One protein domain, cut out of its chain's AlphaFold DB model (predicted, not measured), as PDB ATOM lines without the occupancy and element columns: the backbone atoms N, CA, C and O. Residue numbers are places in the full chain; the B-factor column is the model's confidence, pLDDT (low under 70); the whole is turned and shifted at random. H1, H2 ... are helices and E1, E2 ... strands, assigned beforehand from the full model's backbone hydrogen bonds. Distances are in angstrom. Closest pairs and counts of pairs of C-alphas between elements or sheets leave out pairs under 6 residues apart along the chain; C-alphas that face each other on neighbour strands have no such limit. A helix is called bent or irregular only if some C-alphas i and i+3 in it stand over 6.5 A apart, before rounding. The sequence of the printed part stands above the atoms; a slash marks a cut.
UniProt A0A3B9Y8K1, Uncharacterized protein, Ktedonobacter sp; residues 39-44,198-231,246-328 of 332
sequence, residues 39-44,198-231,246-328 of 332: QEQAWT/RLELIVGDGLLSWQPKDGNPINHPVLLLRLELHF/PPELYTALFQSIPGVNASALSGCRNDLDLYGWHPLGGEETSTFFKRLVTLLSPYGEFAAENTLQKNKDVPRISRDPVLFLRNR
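AT A GLANCE: This is residues 39 to 44, 198 to 231 and 246 to 328 of the 332 residues of an uncharacterized protein of Ktedonobacter sp (UniProt A0A3B9Y8K1). A strongly twisted sheet of five strands is built round the long, bent strand E1, and helix H2 packs on one face of it, along E4. Helix H1 folds beside H2 as the other half of a helical hairpin, off the sheet, while E2 runs out to one end of the longest axis. The printed part has 123 residues with two named helices and five named strands, in the order E1, E2, H1, H2, E3, E4, E5. The sheet is branched and mixed, antiparallel but for E3 and E4, and the class is mixed, helices and strands. The whole is compact, with a radius of gyration of the C-alphas of 14.0 A and spans of 45 by 31 by 26 A.

IN THESE COORDINATES: Residues 39 to 44 come first, with no named element. E1, residues 199 to 210, begins at C-alpha 199 (79.147, 50.172, 12.380), is 26.4 A long and bends by 79 degrees at residue 205. E2, residues 218 to 231, is 33.8 A long, bends by 73 degrees at residue 223 and ends at C-alpha 231 (63.015, 55.409, 17.281). H1, residues 262 to 275, is 20.0 A long, and H2, residues 283 to 296, is 20.1 A. E3 has residues 301 to 303 and E4 residues 316 to 318. E5, residues 322 to 327, is 16.0 A long and ends at C-alpha 327 (83.838, 50.530, 12.506).

HOW THE PARTS SIT: E2 lies on one side of E1, and E4 and E5 lie on the other side. E1 and E2 form an antiparallel hairpin, with N 203 and O 225 2.9 A apart, within hydrogen-bond range. E5 is antiparallel to E1 beside residues 199 to 204, with N 204 and O 322 at 2.8 A. E4 is antiparallel to E1, with N 207 and O 318 at 2.8 A. E3 is parallel to E4, with N 303 and O 317 at 2.9 A. H2 is on the sheet at a height of 7.5 A, over E4, and runs along the strands at 12 degrees to E4 on the local plane; its closest C-alphas to E4 are Val 293 and Ile 317, 6.5 A apart. H1 is not on the sheet. Residues 264 to 268 of H1 touch residues 292 to 295 of H2, the closest C-alphas being those of Ala 264 and Leu 295 at 7.1 A, with a shallow tilt of 9 degrees, opposite ways. In both helices every O i to N i+4 pair is within hydrogen-bond range.

THE WHOLE: The two C-alphas farthest apart, those of Phe 231 and Pro 298, are 45.7 A apart. Residues 45 to 197 and 232 to 245 are not printed, with gaps between C-alphas of 16.4 A and 23.0 A. The link from E3 to E4 is long, with 12 residues. The mean pLDDT of the printed part is 89.8; residues 256, 258 and 259 are under 70.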
ATOM      1  N   GLN A  39      87.467  63.789  12.877       93.25
ATOM      2  CA  GLN A  39      86.970  64.172  11.552       93.25
ATOM      3  C   GLN A  39      87.121  63.063  10.498       93.25
ATOM      4  O   GLN A  39      86.508  63.133   9.438       93.25
ATOM      5  N   GLU A  40      87.915  62.020  10.765       92.44
ATOM      6  CA  GLU A  40      88.037  60.864   9.868       92.44
ATOM      7  C   GLU A  40      86.916  59.826  10.043       92.44
ATOM      8  O   GLU A  40      86.889  58.828   9.308       92.44
ATOM      9  N   GLN A  41      86.043  60.001  11.041       92.44
ATOM     10  CA  GLN A  41      84.894  59.128  11.267       92.44
ATOM     11  C   GLN A  41      83.796  59.406  10.234       92.44
ATOM     12  O   GLN A  41      83.645  60.522   9.746       92.44
ATOM     13  N   ALA A  42      83.006  58.384   9.896       90.00
ATOM     14  CA  ALA A  42      82.003  58.485   8.829       90.00
ATOM     15  C   ALA A  42      80.861  59.463   9.152       90.00
ATOM     16  O   ALA A  42      80.200  59.972   8.249       90.00
ATOM     17  N   TRP A  43      80.607  59.682  10.439       95.38
ATOM     18  CA  TRP A  43      79.553  60.553  10.934       95.38
ATOM     19  C   TRP A  43      79.933  61.055  12.324       95.38
ATOM     20  O   TRP A  43      80.434  60.270  13.133       95.38
ATOM     21  N   THR A  44      79.676  62.335  12.596       96.94
ATOM     22  CA  THR A  44      79.933  62.992  13.883       96.94
ATOM     23  C   THR A  44      78.820  63.991  14.220       96.94
ATOM     24  O   THR A  44      78.195  64.578  13.333       96.94
ATOM     25  N   ARG A 198      78.878  46.244  10.739       85.06
ATOM     26  CA  ARG A 198      80.131  46.975  10.527       85.06
ATOM     27  C   ARG A 198      80.245  48.215  11.385       85.06
ATOM     28  O   ARG A 198      81.360  48.539  11.771       85.06
ATOM     29  N   LEU A 199      79.143  48.896  11.676       89.88
ATOM     30  CA  LEU A 199      79.147  50.172  12.380       89.88
ATOM     31  C   LEU A 199      78.596  50.025  13.795       89.88
ATOM     32  O   LEU A 199      77.718  49.211  14.075       89.88
ATOM     33  N   GLU A 200      79.128  50.826  14.707       91.81
ATOM     34  CA  GLU A 200      78.544  51.042  16.023       91.81
ATOM     35  C   GLU A 200      78.552  52.530  16.368       91.81
ATOM     36  O   GLU A 200      79.459  53.270  15.973       91.81
ATOM     37  N   LEU A 201      77.514  52.952  17.092       95.81
ATOM     38  CA  LEU A 201      77.352  54.316  17.568       95.81
ATOM     39  C   LEU A 201      78.034  54.474  18.923       95.81
ATOM     40  O   LEU A 201      77.827  53.672  19.834       95.81
ATOM     41  N   ILE A 202      78.845  55.518  19.044       96.62
ATOM     42  CA  ILE A 202      79.664  55.789  20.218       96.62
ATOM     43  C   ILE A 202      79.408  57.215  20.692       96.62
ATOM     44  O   ILE A 202      79.311  58.128  19.874       96.62
ATOM     45  N   VAL A 203      79.362  57.405  22.011       97.38
ATOM     46  CA  VAL A 203      79.641  58.699  22.639       97.38
ATOM     47  C   VAL A 203      81.069  58.694  23.162       97.38
ATOM     48  O   VAL A 203      81.490  57.762  23.848       97.38
ATOM     49  N   GLY A 204      81.835  59.712  22.796       97.00
ATOM     50  CA  GLY A 204      83.197  59.917  23.261       97.00
ATOM     51  C   GLY A 204      83.329  61.218  24.034       97.00
ATOM     52  O   GLY A 204      82.625  62.177  23.738       97.00
ATOM     53  N   ASP A 205      84.251  61.249  24.989       97.12
ATOM     54  CA  ASP A 205      84.697  62.468  25.661       97.12
ATOM     55  C   ASP A 205      86.208  62.397  25.964       97.12
ATOM     56  O   ASP A 205      86.864  61.366  25.760       97.12
ATOM     57  N   GLY A 206      86.773  63.510  26.424       96.06
ATOM     58  CA  GLY A 206      88.203  63.675  26.631       96.06
ATOM     59  C   GLY A 206      88.914  63.788  25.292       96.06
ATOM     60  O   GLY A 206      89.680  62.896  24.920       96.06
ATOM     61  N   LEU A 207      88.634  64.856  24.545       96.62
ATOM     62  CA  LEU A 207      89.270  65.127  23.264       96.62
ATOM     63  C   LEU A 207      90.770  65.347  23.482       96.62
ATOM     64  O   LEU A 207      91.193  66.376  24.010       96.62
ATOM     65  N   LEU A 208      91.577  64.366  23.083       95.62
ATOM     66  CA  LEU A 208      93.028  64.467  23.132       95.62
ATOM     67  C   LEU A 208      93.522  65.195  21.886       95.62
ATOM     68  O   LEU A 208      93.430  64.654  20.784       95.62
ATOM     69  N   SER A 209      94.092  66.382  22.081       94.69
ATOM     70  CA  SER A 209      94.838  67.114  21.062       94.69
ATOM     71  C   SER A 209      96.329  67.000  21.354       94.69
ATOM     72  O   SER A 209      96.812  67.428  22.407       94.69
ATOM     73  N   TRP A 210      97.061  66.350  20.452       92.94
ATOM     74  CA  TRP A 210      98.490  66.122  20.621       92.94
ATOM     75  C   TRP A 210      99.190  65.873  19.287       92.94
ATOM     76  O   TRP A 210      98.724  65.096  18.458       92.94
ATOM     77  N   GLN A 211     100.349  66.487  19.097       91.06
ATOM     78  CA  GLN A 211     101.270  66.243  18.000       91.06
ATOM     79  C   GLN A 211     102.608  65.748  18.575       91.06
ATOM     80  O   GLN A 211     103.479  66.552  18.908       91.06
ATOM     81  N   PRO A 212     102.785  64.423  18.738       84.25
ATOM     82  CA  PRO A 212     104.050  63.862  19.201       84.25
ATOM     83  C   PRO A 212     105.174  64.141  18.194       84.25
ATOM     84  O   PRO A 212     104.950  64.075  16.987       84.25
ATOM     85  N   LYS A 213     106.405  64.366  18.675       80.50
ATOM     86  CA  LYS A 213     107.577  64.628  17.811       80.50
ATOM     87  C   LYS A 213     107.857  63.502  16.804       80.50
ATOM     88  O   LYS A 213     108.215  63.786  15.670       80.50
ATOM     89  N   ASP A 214     107.627  62.255  17.218       74.25
ATOM     90  CA  ASP A 214     107.880  61.040  16.429       74.25
ATOM     91  C   ASP A 214     106.596  60.216  16.208       74.25
ATOM     92  O   ASP A 214     106.611  58.983  16.226       74.25
ATOM     93  N   GLY A 215     105.446  60.879  16.054       75.69
ATOM     94  CA  GLY A 215     104.160  60.205  15.875       75.69
ATOM     95  C   GLY A 215     103.168  61.006  15.043       75.69
ATOM     96  O   GLY A 215     103.328  62.203  14.823       75.69
ATOM     97  N   ASN A 216     102.112  60.337  14.580       84.56
ATOM     98  CA  ASN A 216     101.043  61.032  13.868       84.56
ATOM     99  C   ASN A 216     100.228  61.892  14.844       84.56
ATOM    100  O   ASN A 216     100.006  61.438  15.975       84.56
ATOM    101  N   PRO A 217      99.731  63.062  14.397       91.00
ATOM    102  CA  PRO A 217      98.828  63.896  15.177       91.00
ATOM    103  C   PRO A 217      97.608  63.122  15.676       91.00
ATOM    104  O   PRO A 217      97.128  62.191  15.025       91.00
ATOM    105  N   ILE A 218      97.118  63.527  16.839       93.06
ATOM    106  CA  ILE A 218      95.944  62.979  17.505       93.06
ATOM    107  C   ILE A 218      95.004  64.137  17.821       93.06
ATOM    108  O   ILE A 218      95.418  65.167  18.354       93.06
ATOM    109  N   ASN A 219      93.747  63.953  17.448       94.62
ATOM    110  CA  ASN A 219      92.623  64.836  17.698       94.62
ATOM    111  C   ASN A 219      91.358  63.977  17.847       94.62
ATOM    112  O   ASN A 219      90.513  63.938  16.955       94.62
ATOM    113  N   HIS A 220      91.264  63.195  18.922       95.88
ATOM    114  CA  HIS A 220      90.193  62.203  19.077       95.88
ATOM    115  C   HIS A 220      89.793  62.017  20.547       95.88
ATOM    116  O   HIS A 220      90.672  62.058  21.413       95.88
ATOM    117  N   PRO A 221      88.498  61.793  20.856       97.00
ATOM    118  CA  PRO A 221      88.066  61.427  22.202       97.00
ATOM    119  C   PRO A 221      88.711  60.114  22.651       97.00
ATOM    120  O   PRO A 221      88.823  59.161  21.870       97.00
ATOM    121  N   VAL A 222      89.141  60.058  23.909       96.06
ATOM    122  CA  VAL A 222      89.852  58.892  24.456       96.06
ATOM    123  C   VAL A 222      88.966  57.996  25.309       96.06
ATOM    124  O   VAL A 222      89.241  56.802  25.373       96.06
ATOM    125  N   LEU A 223      87.913  58.522  25.937       97.19
ATOM    126  CA  LEU A 223      86.965  57.737  26.727       97.19
ATOM    127  C   LEU A 223      85.686  57.535  25.926       97.19
ATOM    128  O   LEU A 223      85.023  58.506  25.572       97.19
ATOM    129  N   LEU A 224      85.360  56.284  25.622       96.56
ATOM    130  CA  LEU A 224      84.314  55.915  24.678       96.56
ATOM    131  C   LEU A 224      83.268  55.036  25.358       96.56
ATOM    132  O   LEU A 224      83.614  54.133  26.110       96.56
ATOM    133  N   LEU A 225      81.996  55.250  25.050       95.19
ATOM    134  CA  LEU A 225      80.898  54.392  25.479       95.19
ATOM    135  C   LEU A 225      80.004  54.080  24.289       95.19
ATOM    136  O   LEU A 225      79.685  54.952  23.480       95.19
ATOM    137  N   ARG A 226      79.597  52.817  24.182       95.50
ATOM    138  CA  ARG A 226      78.721  52.376  23.105       95.50
ATOM    139  C   ARG A 226      77.266  52.686  23.424       95.50
ATOM    140  O   ARG A 226      76.793  52.392  24.521       95.50
ATOM    141  N   LEU A 227      76.575  53.216  22.419       95.06
ATOM    142  CA  LEU A 227      75.165  53.562  22.474       95.06
ATOM    143  C   LEU A 227      74.333  52.727  21.498       95.06
ATOM    144  O   LEU A 227      74.842  52.186  20.510       95.06
ATOM    145  N   GLU A 228      73.036  52.691  21.765       94.12
ATOM    146  CA  GLU A 228      71.989  52.261  20.849       94.12
ATOM    147  C   GLU A 228      71.054  53.430  20.537       94.12
ATOM    148  O   GLU A 228      70.808  54.300  21.374       94.12
ATOM    149  N   LEU A 229      70.584  53.468  19.290       95.25
ATOM    150  CA  LEU A 229      69.641  54.461  18.794       95.25
ATOM    151  C   LEU A 229      68.302  53.771  18.552       95.25
ATOM    152  O   LEU A 229      68.203  52.894  17.695       95.25
ATOM    153  N   HIS A 230      67.279  54.206  19.280       94.75
ATOM    154  CA  HIS A 230      65.908  53.738  19.118       94.75
ATOM    155  C   HIS A 230      65.027  54.859  18.579       94.75
ATOM    156  O   HIS A 230      65.217  56.027  18.921       94.75
ATOM    157  N   PHE A 231      64.039  54.494  17.766       95.12
ATOM    158  CA  PHE A 231      63.015  55.409  17.281       95.12
ATOM    159  C   PHE A 231      61.641  54.956  17.765       95.12
ATOM    160  O   PHE A 231      61.247  53.811  17.535       95.12
ATOM    161  N   PRO A 246      80.648  48.308  29.174       91.44
ATOM    162  CA  PRO A 246      81.254  49.357  29.979       91.44
ATOM    163  C   PRO A 246      82.000  50.379  29.103       91.44
ATOM    164  O   PRO A 246      82.380  50.057  27.966       91.44
ATOM    165  N   PRO A 247      82.253  51.591  29.632       94.00
ATOM    166  CA  PRO A 247      83.142  52.556  29.000       94.00
ATOM    167  C   PRO A 247      84.521  51.951  28.710       94.00
ATOM    168  O   PRO A 247      85.041  51.147  29.481       94.00
ATOM    169  N   GLU A 248      85.145  52.361  27.612       93.75
ATOM    170  CA  GLU A 248      86.476  51.908  27.224       93.75
ATOM    171  C   GLU A 248      87.425  53.074  26.938       93.75
ATOM    172  O   GLU A 248      87.054  54.106  26.379       93.75
ATOM    173  N   LEU A 249      88.698  52.873  27.279       94.19
ATOM    174  CA  LEU A 249      89.780  53.771  26.900       94.19
ATOM    175  C   LEU A 249      90.280  53.403  25.497       94.19
ATOM    176  O   LEU A 249      90.678  52.255  25.257       94.19
ATOM    177  N   TYR A 250      90.341  54.371  24.581       92.50
ATOM    178  CA  TYR A 250      90.790  54.169  23.202       92.50
ATOM    179  C   TYR A 250      92.317  54.045  23.092       92.50
ATOM    180  O   TYR A 250      93.024  54.854  22.496       92.50
ATOM    181  N   THR A 251      92.843  52.974  23.683       87.62
ATOM    182  CA  THR A 251      94.281  52.720  23.847       87.62
ATOM    183  C   THR A 251      95.059  52.590  22.536       87.62
ATOM    184  O   THR A 251      96.276  52.772  22.532       87.62
ATOM    185  N   ALA A 252      94.378  52.309  21.420       85.38
ATOM    186  CA  ALA A 252      94.992  52.198  20.099       85.38
ATOM    187  C   ALA A 252      95.725  53.485  19.674       85.38
ATOM    188  O   ALA A 252      96.741  53.402  18.985       85.38
ATOM    189  N   LEU A 253      95.272  54.655  20.146       87.44
ATOM    190  CA  LEU A 253      95.918  55.947  19.887       87.44
ATOM    191  C   LEU A 253      97.366  55.999  20.398       87.44
ATOM    192  O   LEU A 253      98.217  56.631  19.777       87.44
ATOM    193  N   PHE A 254      97.658  55.304  21.500       84.94
ATOM    194  CA  PHE A 254      98.943  55.393  22.197       84.94
ATOM    195  C   PHE A 254      99.960  54.336  21.763       84.94
ATOM    196  O   PHE A 254     101.151  54.495  22.020       84.94
ATOM    197  N   GLN A 255      99.523  53.260  21.098       76.94
ATOM    198  CA  GLN A 255     100.372  52.095  20.799       76.94
ATOM    199  C   GLN A 255     101.603  52.427  19.945       76.94
ATOM    200  O   GLN A 255     102.593  51.703  20.001       76.94
ATOM    201  N   SER A 256     101.550  53.496  19.148       69.19
ATOM    202  CA  SER A 256     102.647  53.888  18.260       69.19
ATOM    203  C   SER A 256     103.493  55.044  18.795       69.19
ATOM    204  O   SER A 256     104.271  55.593  18.019       69.19
ATOM    205  N   ILE A 257     103.270  55.508  20.029       77.31
ATOM    206  CA  ILE A 257     103.923  56.716  20.537       77.31
ATOM    207  C   ILE A 257     105.121  56.317  21.403       77.31
ATOM    208  O   ILE A 257     104.932  55.723  22.471       77.31
ATOM    209  N   PRO A 258     106.359  56.634  20.981       69.00
ATOM    210  CA  PRO A 258     107.544  56.366  21.783       69.00
ATOM    211  C   PRO A 258     107.482  57.104  23.127       69.00
ATOM    212  O   PRO A 258     107.121  58.276  23.183       69.00
ATOM    213  N   GLY A 259     107.844  56.424  24.216       69.38
ATOM    214  CA  GLY A 259     107.915  57.019  25.557       69.38
ATOM    215  C   GLY A 259     106.633  56.930  26.391       69.38
ATOM    216  O   GLY A 259     106.695  57.155  27.598       69.38
ATOM    217  N   VAL A 260     105.498  56.525  25.811       77.19
ATOM    218  CA  VAL A 260     104.282  56.266  26.596       77.19
ATOM    219  C   VAL A 260     104.411  54.926  27.329       77.19
ATOM    220  O   VAL A 260     104.621  53.874  26.723       77.19
ATOM    221  N   ASN A 261     104.286  54.951  28.657       77.44
ATOM    222  CA  ASN A 261     104.431  53.760  29.490       77.44
ATOM    223  C   ASN A 261     103.194  52.847  29.378       77.44
ATOM    224  O   ASN A 261     102.144  53.111  29.967       77.44
ATOM    225  N   ALA A 262     103.340  51.726  28.668       78.38
ATOM    226  CA  ALA A 262     102.272  50.744  28.468       78.38
ATOM    227  C   ALA A 262     101.720  50.150  29.781       78.38
ATOM    228  O   ALA A 262     100.527  49.848  29.866       78.38
ATOM    229  N   SER A 263     102.550  50.014  30.823       79.81
ATOM    230  CA  SER A 263     102.104  49.533  32.138       79.81
ATOM    231  C   SER A 263     101.225  50.565  32.843       79.81
ATOM    232  O   SER A 263     100.228  50.194  33.456       79.81
ATOM    233  N   ALA A 264     101.564  51.852  32.737       79.69
ATOM    234  CA  ALA A 264     100.769  52.929  33.327       79.69
ATOM    235  C   ALA A 264      99.401  53.062  32.636       79.69
ATOM    236  O   ALA A 264      98.379  53.167  33.311       79.69
ATOM    237  N   LEU A 265      99.362  52.954  31.302       85.12
ATOM    238  CA  LEU A 265      98.105  52.921  30.544       85.12
ATOM    239  C   LEU A 265      97.233  51.710  30.895       85.12
ATOM    240  O   LEU A 265      96.014  51.835  30.982       85.12
ATOM    241  N   SER A 266      97.854  50.549  31.113       85.38
ATOM    242  CA  SER A 266      97.140  49.351  31.569       85.38
ATOM    243  C   SER A 266      96.513  49.574  32.948       85.38
ATOM    244  O   SER A 266      95.371  49.184  33.164       85.38
ATOM    245  N   GLY A 267      97.211  50.277  33.849       87.06
ATOM    246  CA  GLY A 267      96.662  50.711  35.136       87.06
ATOM    247  C   GLY A 267      95.434  51.614  34.983       87.06
ATOM    248  O   GLY A 267      94.396  51.319  35.559       87.06
ATOM    249  N   CYS A 268      95.506  52.651  34.140       88.12
ATOM    250  CA  CYS A 268      94.350  53.516  33.859       88.12
ATOM    251  C   CYS A 268      93.152  52.766  33.277       88.12
ATOM    252  O   CYS A 268      92.012  53.106  33.581       88.12
ATOM    253  N   ARG A 269      93.401  51.761  32.434       89.25
ATOM    254  CA  ARG A 269      92.340  50.914  31.895       89.25
ATOM    255  C   ARG A 269      91.686  50.069  32.987       89.25
ATOM    256  O   ARG A 269      90.467  50.028  33.042       89.25
ATOM    257  N   ASN A 270      92.477  49.446  33.859       89.50
ATOM    258  CA  ASN A 270      91.945  48.659  34.973       89.50
ATOM    259  C   ASN A 270      91.140  49.529  35.947       89.50
ATOM    260  O   ASN A 270      90.090  49.108  36.415       89.50
ATOM    261  N   ASP A 271      91.617  50.745  36.224       89.75
ATOM    262  CA  ASP A 271      90.875  51.725  37.014       89.75
ATOM    263  C   ASP A 271      89.529  52.054  36.339       89.75
ATOM    264  O   ASP A 271      88.496  52.047  37.002       89.75
ATOM    265  N   LEU A 272      89.512  52.288  35.021       92.25
ATOM    266  CA  LEU A 272      88.271  52.538  34.283       92.25
ATOM    267  C   LEU A 272      87.309  51.344  34.351       92.25
ATOM    268  O   LEU A 272      86.122  51.549  34.583       92.25
ATOM    269  N   ASP A 273      87.814  50.120  34.197       89.69
ATOM    270  CA  ASP A 273      87.011  48.896  34.293       89.69
ATOM    271  C   ASP A 273      86.436  48.698  35.716       89.69
ATOM    272  O   ASP A 273      85.364  48.115  35.871       89.69
ATOM    273  N   LEU A 274      87.126  49.193  36.754       89.62
ATOM    274  CA  LEU A 274      86.695  49.104  38.153       89.62
ATOM    275  C   LEU A 274      85.682  50.192  38.541       89.62
ATOM    276  O   LEU A 274      84.702  49.896  39.222       89.62
ATOM    277  N   TYR A 275      85.938  51.444  38.157       90.06
ATOM    278  CA  TYR A 275      85.139  52.602  38.576       90.06
ATOM    279  C   TYR A 275      84.040  52.981  37.575       90.06
ATOM    280  O   TYR A 275      83.084  53.648  37.954       90.06
ATOM    281  N   GLY A 276      84.150  52.566  36.309       89.75
ATOM    282  CA  GLY A 276      83.106  52.755  35.302       89.75
ATOM    283  C   GLY A 276      82.841  54.213  34.918       89.75
ATOM    284  O   GLY A 276      81.695  54.563  34.639       89.75
ATOM    285  N   TRP A 277      83.864  55.079  34.910       93.44
ATOM    286  CA  TRP A 277      83.689  56.502  34.589       93.44
ATOM    287  C   TRP A 277      83.005  56.709  33.235       93.44
ATOM    288  O   TRP A 277      83.487  56.272  32.189       93.44
ATOM    289  N   HIS A 278      81.880  57.419  33.261       93.62
ATOM    290  CA  HIS A 278      81.062  57.677  32.084       93.62
ATOM    291  C   HIS A 278      81.640  58.854  31.268       93.62
ATOM    292  O   HIS A 278      82.041  59.850  31.880       93.62
ATOM    293  N   PRO A 279      81.646  58.821  29.914       94.50
ATOM    294  CA  PRO A 279      82.125  59.943  29.094       94.50
ATOM    295  C   PRO A 279      81.428  61.258  29.439       94.50
ATOM    296  O   PRO A 279      82.067  62.269  29.671       94.50
ATOM    297  N   LEU A 280      80.107  61.220  29.597       93.38
ATOM    298  CA  LEU A 280      79.314  62.372  30.026       93.38
ATOM    299  C   LEU A 280      79.254  62.544  31.553       93.38
ATOM    300  O   LEU A 280      78.307  63.119  32.056       93.38
ATOM    301  N   GLY A 281      80.186  61.970  32.314       91.19
ATOM    302  CA  GLY A 281      80.218  62.121  33.770       91.19
ATOM    303  C   GLY A 281      80.682  63.514  34.210       91.19
ATOM    304  O   GLY A 281      81.181  64.303  33.410       91.19
ATOM    305  N   GLY A 282      80.544  63.821  35.498       89.88
ATOM    306  CA  GLY A 282      81.006  65.088  36.076       89.88
ATOM    307  C   GLY A 282      82.494  65.067  36.456       89.88
ATOM    308  O   GLY A 282      83.351  64.596  35.703       89.88
ATOM    309  N   GLU A 283      82.792  65.540  37.666       91.19
ATOM    310  CA  GLU A 283      84.161  65.718  38.172       91.19
ATOM    311  C   GLU A 283      85.003  64.440  38.282       91.19
ATOM    312  O   GLU A 283      86.229  64.491  38.151       91.19
ATOM    313  N   GLU A 284      84.381  63.278  38.478       91.94
ATOM    314  CA  GLU A 284      85.106  62.002  38.520       91.94
ATOM    315  C   GLU A 284      85.770  61.702  37.168       91.94
ATOM    316  O   GLU A 284      86.958  61.374  37.106       91.94
ATOM    317  N   THR A 285      85.038  61.928  36.074       94.25
ATOM    318  CA  THR A 285      85.544  61.796  34.703       94.25
ATOM    319  C   THR A 285      86.607  62.859  34.400       94.25
ATOM    320  O   THR A 285      87.654  62.541  33.830       94.25
ATOM    321  N   SER A 286      86.417  64.106  34.850       95.12
ATOM    322  CA  SER A 286      87.441  65.163  34.744       95.12
ATOM    323  C   SER A 286      88.738  64.772  35.465       95.12
ATOM    324  O   SER A 286      89.836  64.943  34.935       95.12
ATOM    325  N   THR A 287      88.630  64.207  36.669       94.69
ATOM    326  CA  THR A 287      89.771  63.719  37.458       94.69
ATOM    327  C   THR A 287      90.484  62.560  36.764       94.69
ATOM    328  O   THR A 287      91.718  62.533  36.726       94.69
ATOM    329  N   PHE A 288      89.738  61.638  36.151       95.19
ATOM    330  CA  PHE A 288      90.314  60.593  35.308       95.19
ATOM    331  C   PHE A 288      91.133  61.180  34.147       95.19
ATOM    332  O   PHE A 288      92.278  60.771  33.948       95.19
ATOM    333  N   PHE A 289      90.618  62.187  33.437       96.06
ATOM    334  CA  PHE A 289      91.353  62.847  32.354       96.06
ATOM    335  C   PHE A 289      92.600  63.598  32.829       96.06
ATOM    336  O   PHE A 289      93.650  63.485  32.192       96.06
ATOM    337  N   LYS A 290      92.528  64.298  33.971       95.31
ATOM    338  CA  LYS A 290      93.694  64.934  34.616       95.31
ATOM    339  C   LYS A 290      94.788  63.899  34.902       95.31
ATOM    340  O   LYS A 290      95.949  64.118  34.566       95.31
ATOM    341  N   ARG A 291      94.426  62.735  35.452       93.25
ATOM    342  CA  ARG A 291      95.375  61.632  35.676       93.25
ATOM    343  C   ARG A 291      95.937  61.111  34.352       93.25
ATOM    344  O   ARG A 291      97.153  61.022  34.210       93.25
ATOM    345  N   LEU A 292      95.084  60.825  33.370       93.56
ATOM    346  CA  LEU A 292      95.500  60.276  32.080       93.56
ATOM    347  C   LEU A 292      96.501  61.188  31.355       93.56
ATOM    348  O   LEU A 292      97.539  60.705  30.908       93.56
ATOM    349  N   VAL A 293      96.240  62.496  31.271       92.94
ATOM    350  CA  VAL A 293      97.120  63.416  30.532       92.94
ATOM    351  C   VAL A 293      98.500  63.557  31.187       92.94
ATOM    352  O   VAL A 293      99.507  63.586  30.480       92.94
ATOM    353  N   THR A 294      98.573  63.523  32.525       91.31
ATOM    354  CA  THR A 294      99.854  63.548  33.262       91.31
ATOM    355  C   THR A 294     100.695  62.284  33.067       91.31
ATOM    356  O   THR A 294     101.919  62.331  33.175       91.31
ATOM    357  N   LEU A 295     100.065  61.153  32.727       88.56
ATOM    358  CA  LEU A 295     100.777  59.921  32.370       88.56
ATOM    359  C   LEU A 295     101.342  59.958  30.948       88.56
ATOM    360  O   LEU A 295     102.326  59.272  30.668       88.56
ATOM    361  N   LEU A 296     100.721  60.728  30.051       88.31
ATOM    362  CA  LEU A 296     101.212  60.914  28.684       88.31
ATOM    363  C   LEU A 296     102.410  61.868  28.646       88.31
ATOM    364  O   LEU A 296     103.331  61.660  27.860       88.31
ATOM    365  N   SER A 297     102.405  62.905  29.487       87.94
ATOM    366  CA  SER A 297     103.504  63.862  29.610       87.94
ATOM    367  C   SER A 297     103.495  64.544  30.981       87.94
ATOM    368  O   SER A 297     102.423  64.937  31.442       87.94
ATOM    369  N   PRO A 298     104.668  64.815  31.590       86.94
ATOM    370  CA  PRO A 298     104.771  65.654  32.788       86.94
ATOM    371  C   PRO A 298     104.193  67.065  32.611       86.94
ATOM    372  O   PRO A 298     103.832  67.705  33.593       86.94
ATOM    373  N   TYR A 299     104.117  67.546  31.368       89.56
ATOM    374  CA  TYR A 299     103.548  68.848  31.016       89.56
ATOM    375  C   TYR A 299     102.100  68.750  30.531       89.56
ATOM    376  O   TYR A 299     101.568  69.737  30.048       89.56
ATOM    377  N   GLY A 300     101.481  67.567  30.595       91.19
ATOM    378  CA  GLY A 300     100.140  67.333  30.074       91.19
ATOM    379  C   GLY A 300      99.092  68.266  30.682       91.19
ATOM    380  O   GLY A 300      99.067  68.480  31.894       91.19
ATOM    381  N   GLU A 301      98.206  68.793  29.841       94.56
ATOM    382  CA  GLU A 301      97.223  69.800  30.239       94.56
ATOM    383  C   GLU A 301      95.799  69.243  30.188       94.56
ATOM    384  O   GLU A 301      95.387  68.610  29.216       94.56
ATOM    385  N   PHE A 302      95.009  69.510  31.222       95.44
ATOM    386  CA  PHE A 302      93.571  69.268  31.196       95.44
ATOM    387  C   PHE A 302      92.825  70.594  31.070       95.44
ATOM    388  O   PHE A 302      93.186  71.570  31.728       95.44
ATOM    389  N   ALA A 303      91.763  70.618  30.271       92.94
ATOM    390  CA  ALA A 303      90.846  71.746  30.194       92.94
ATOM    391  C   ALA A 303      89.391  71.290  30.332       92.94
ATOM    392  O   ALA A 303      88.977  70.305  29.726       92.94
ATOM    393  N   ALA A 304      88.607  72.033  31.113       89.00
ATOM    394  CA  ALA A 304      87.180  71.762  31.275       89.00
ATOM    395  C   ALA A 304      86.382  72.013  29.988       89.00
ATOM    396  O   ALA A 304      85.326  71.429  29.818       89.00
ATOM    397  N   GLU A 305      86.906  72.825  29.070       85.19
ATOM    398  CA  GLU A 305      86.293  73.100  27.774       85.19
ATOM    399  C   GLU A 305      87.338  73.042  26.663       85.19
ATOM    400  O   GLU A 305      88.535  73.308  26.863       85.19
ATOM    401  N   ASN A 306      86.880  72.713  25.460       83.62
ATOM    402  CA  ASN A 306      87.720  72.730  24.280       83.62
ATOM    403  C   ASN A 306      87.924  74.156  23.765       83.62
ATOM    404  O   ASN A 306      87.045  74.778  23.179       83.62
ATOM    405  N   THR A 307      89.134  74.666  23.962       81.69
ATOM    406  CA  THR A 307      89.571  75.958  23.420       81.69
ATOM    407  C   THR A 307      90.741  75.772  22.463       81.69
ATOM    408  O   THR A 307      91.447  74.762  22.519       81.69
ATOM    409  N   LEU A 308      90.976  76.753  21.587       76.94
ATOM    410  CA  LEU A 308      92.075  76.701  20.622       76.94
ATOM    411  C   LEU A 308      93.429  76.542  21.328       76.94
ATOM    412  O   LEU A 308      93.901  77.438  22.030       76.94
ATOM    413  N   GLN A 309      94.077  75.403  21.094       76.19
ATOM    414  CA  GLN A 309      95.408  75.125  21.618       76.19
ATOM    415  C   GLN A 309      96.472  75.726  20.693       76.19
ATOM    416  O   GLN A 309      96.541  75.397  19.509       76.19
ATOM    417  N   LYS A 310      97.327  76.598  21.242       71.38
ATOM    418  CA  LYS A 310      98.413  77.248  20.485       71.38
ATOM    419  C   LYS A 310      99.608  76.326  20.238       71.38
ATOM    420  O   LYS A 310     100.237  76.428  19.192       71.38
ATOM    421  N   ASN A 311      99.925  75.451  21.193       77.50
ATOM    422  CA  ASN A 311     101.041  74.513  21.107       77.50
ATOM    423  C   ASN A 311     100.530  73.078  21.245       77.50
ATOM    424  O   ASN A 311     100.042  72.717  22.312       77.50
ATOM    425  N   LYS A 312     100.657  72.277  20.183       83.50
ATOM    426  CA  LYS A 312     100.220  70.874  20.155       83.50
ATOM    427  C   LYS A 312     101.326  69.879  20.515       83.50
ATOM    428  O   LYS A 312     101.041  68.690  20.580       83.50
ATOM    429  N   ASP A 313     102.551  70.322  20.797       86.38
ATOM    430  CA  ASP A 313     103.659  69.427  21.179       86.38
ATOM    431  C   ASP A 313     103.405  68.735  22.530       86.38
ATOM    432  O   ASP A 313     103.918  67.646  22.808       86.38
ATOM    433  N   VAL A 314     102.594  69.372  23.376       89.56
ATOM    434  CA  VAL A 314     102.183  68.891  24.694       89.56
ATOM    435  C   VAL A 314     100.778  68.288  24.593       89.56
ATOM    436  O   VAL A 314      99.890  68.933  24.028       89.56
ATOM    437  N   PRO A 315     100.544  67.072  25.129       92.56
ATOM    438  CA  PRO A 315      99.220  66.473  25.097       92.56
ATOM    439  C   PRO A 315      98.255  67.288  25.951       92.56
ATOM    440  O   PRO A 315      98.536  67.576  27.117       92.56
ATOM    441  N   ARG A 316      97.099  67.610  25.378       95.25
ATOM    442  CA  ARG A 316      96.002  68.254  26.092       95.25
ATOM    443  C   ARG A 316      94.725  67.449  25.947       95.25
ATOM    444  O   ARG A 316      94.382  67.057  24.837       95.25
ATOM    445  N   ILE A 317      94.029  67.226  27.057       96.44
ATOM    446  CA  ILE A 317      92.696  66.616  27.070       96.44
ATOM    447  C   ILE A 317      91.678  67.682  27.467       96.44
ATOM    448  O   ILE A 317      91.781  68.255  28.553       96.44
ATOM    449  N   SER A 318      90.700  67.941  26.602       95.88
ATOM    450  CA  SER A 318      89.547  68.796  26.899       95.88
ATOM    451  C   SER A 318      88.258  67.985  27.032       95.88
ATOM    452  O   SER A 318      88.122  66.934  26.403       95.88
ATOM    453  N   ARG A 319      87.303  68.457  27.844       95.44
ATOM    454  CA  ARG A 319      85.925  67.946  27.776       95.44
ATOM    455  C   ARG A 319      85.269  68.524  26.528       95.44
ATOM    456  O   ARG A 319      85.260  69.742  26.346       95.44
ATOM    457  N   ASP A 320      84.784  67.643  25.667       95.12
ATOM    458  CA  ASP A 320      84.055  68.012  24.457       95.12
ATOM    459  C   ASP A 320      83.297  66.792  23.920       95.12
ATOM    460  O   ASP A 320      83.794  66.066  23.049       95.12
ATOM    461  N   PRO A 321      82.139  66.465  24.515       95.88
ATOM    462  CA  PRO A 321      81.467  65.226  24.194       95.88
ATOM    463  C   PRO A 321      80.920  65.211  22.765       95.88
ATOM    464  O   PRO A 321      80.290  66.161  22.287       95.88
ATOM    465  N   VAL A 322      81.112  64.075  22.099       97.00
ATOM    466  CA  VAL A 322      80.791  63.882  20.682       97.00
ATOM    467  C   VAL A 322      80.171  62.516  20.433       97.00
ATOM    468  O   VAL A 322      80.632  61.499  20.950       97.00
ATOM    469  N   LEU A 323      79.126  62.485  19.613       97.62
ATOM    470  CA  LEU A 323      78.580  61.266  19.032       97.62
ATOM    471  C   LEU A 323      79.278  60.989  17.708       97.62
ATOM    472  O   LEU A 323      79.445  61.902  16.902       97.62
ATOM    473  N   PHE A 324      79.644  59.740  17.446       97.12
ATOM    474  CA  PHE A 324      80.215  59.364  16.158       97.12
ATOM    475  C   PHE A 324      79.970  57.897  15.809       97.12
ATOM    476  O   PHE A 324      79.776  57.048  16.682       97.12
ATOM    477  N   LEU A 325      80.002  57.598  14.509       94.88
ATOM    478  CA  LEU A 325      80.022  56.225  14.012       94.88
ATOM    479  C   LEU A 325      81.455  55.750  13.839       94.88
ATOM    480  O   LEU A 325      82.254  56.415  13.180       94.88
ATOM    481  N   ARG A 326      81.751  54.552  14.343       91.06
ATOM    482  CA  ARG A 326      83.019  53.871  14.070       91.06
ATOM    483  C   ARG A 326      82.795  52.464  13.546       91.06
ATOM    484  O   ARG A 326      81.778  51.832  13.832       91.06
ATOM    485  N   ASN A 327      83.802  51.943  12.850       87.88
ATOM    486  CA  ASN A 327      83.838  50.530  12.506       87.88
ATOM    487  C   ASN A 327      83.957  49.683  13.775       87.88
ATOM    488  O   ASN A 327      84.819  49.927  14.625       87.88
ATOM    489  N   ARG A 328      83.126  48.648  13.870       82.56
ATOM    490  CA  ARG A 328      83.213  47.621  14.898       82.56
ATOM    491  C   ARG A 328      84.591  46.991  14.838       82.56
ATOM    492  O   ARG A 328      85.005  46.418  13.830       82.56
TER     493      ARG A 328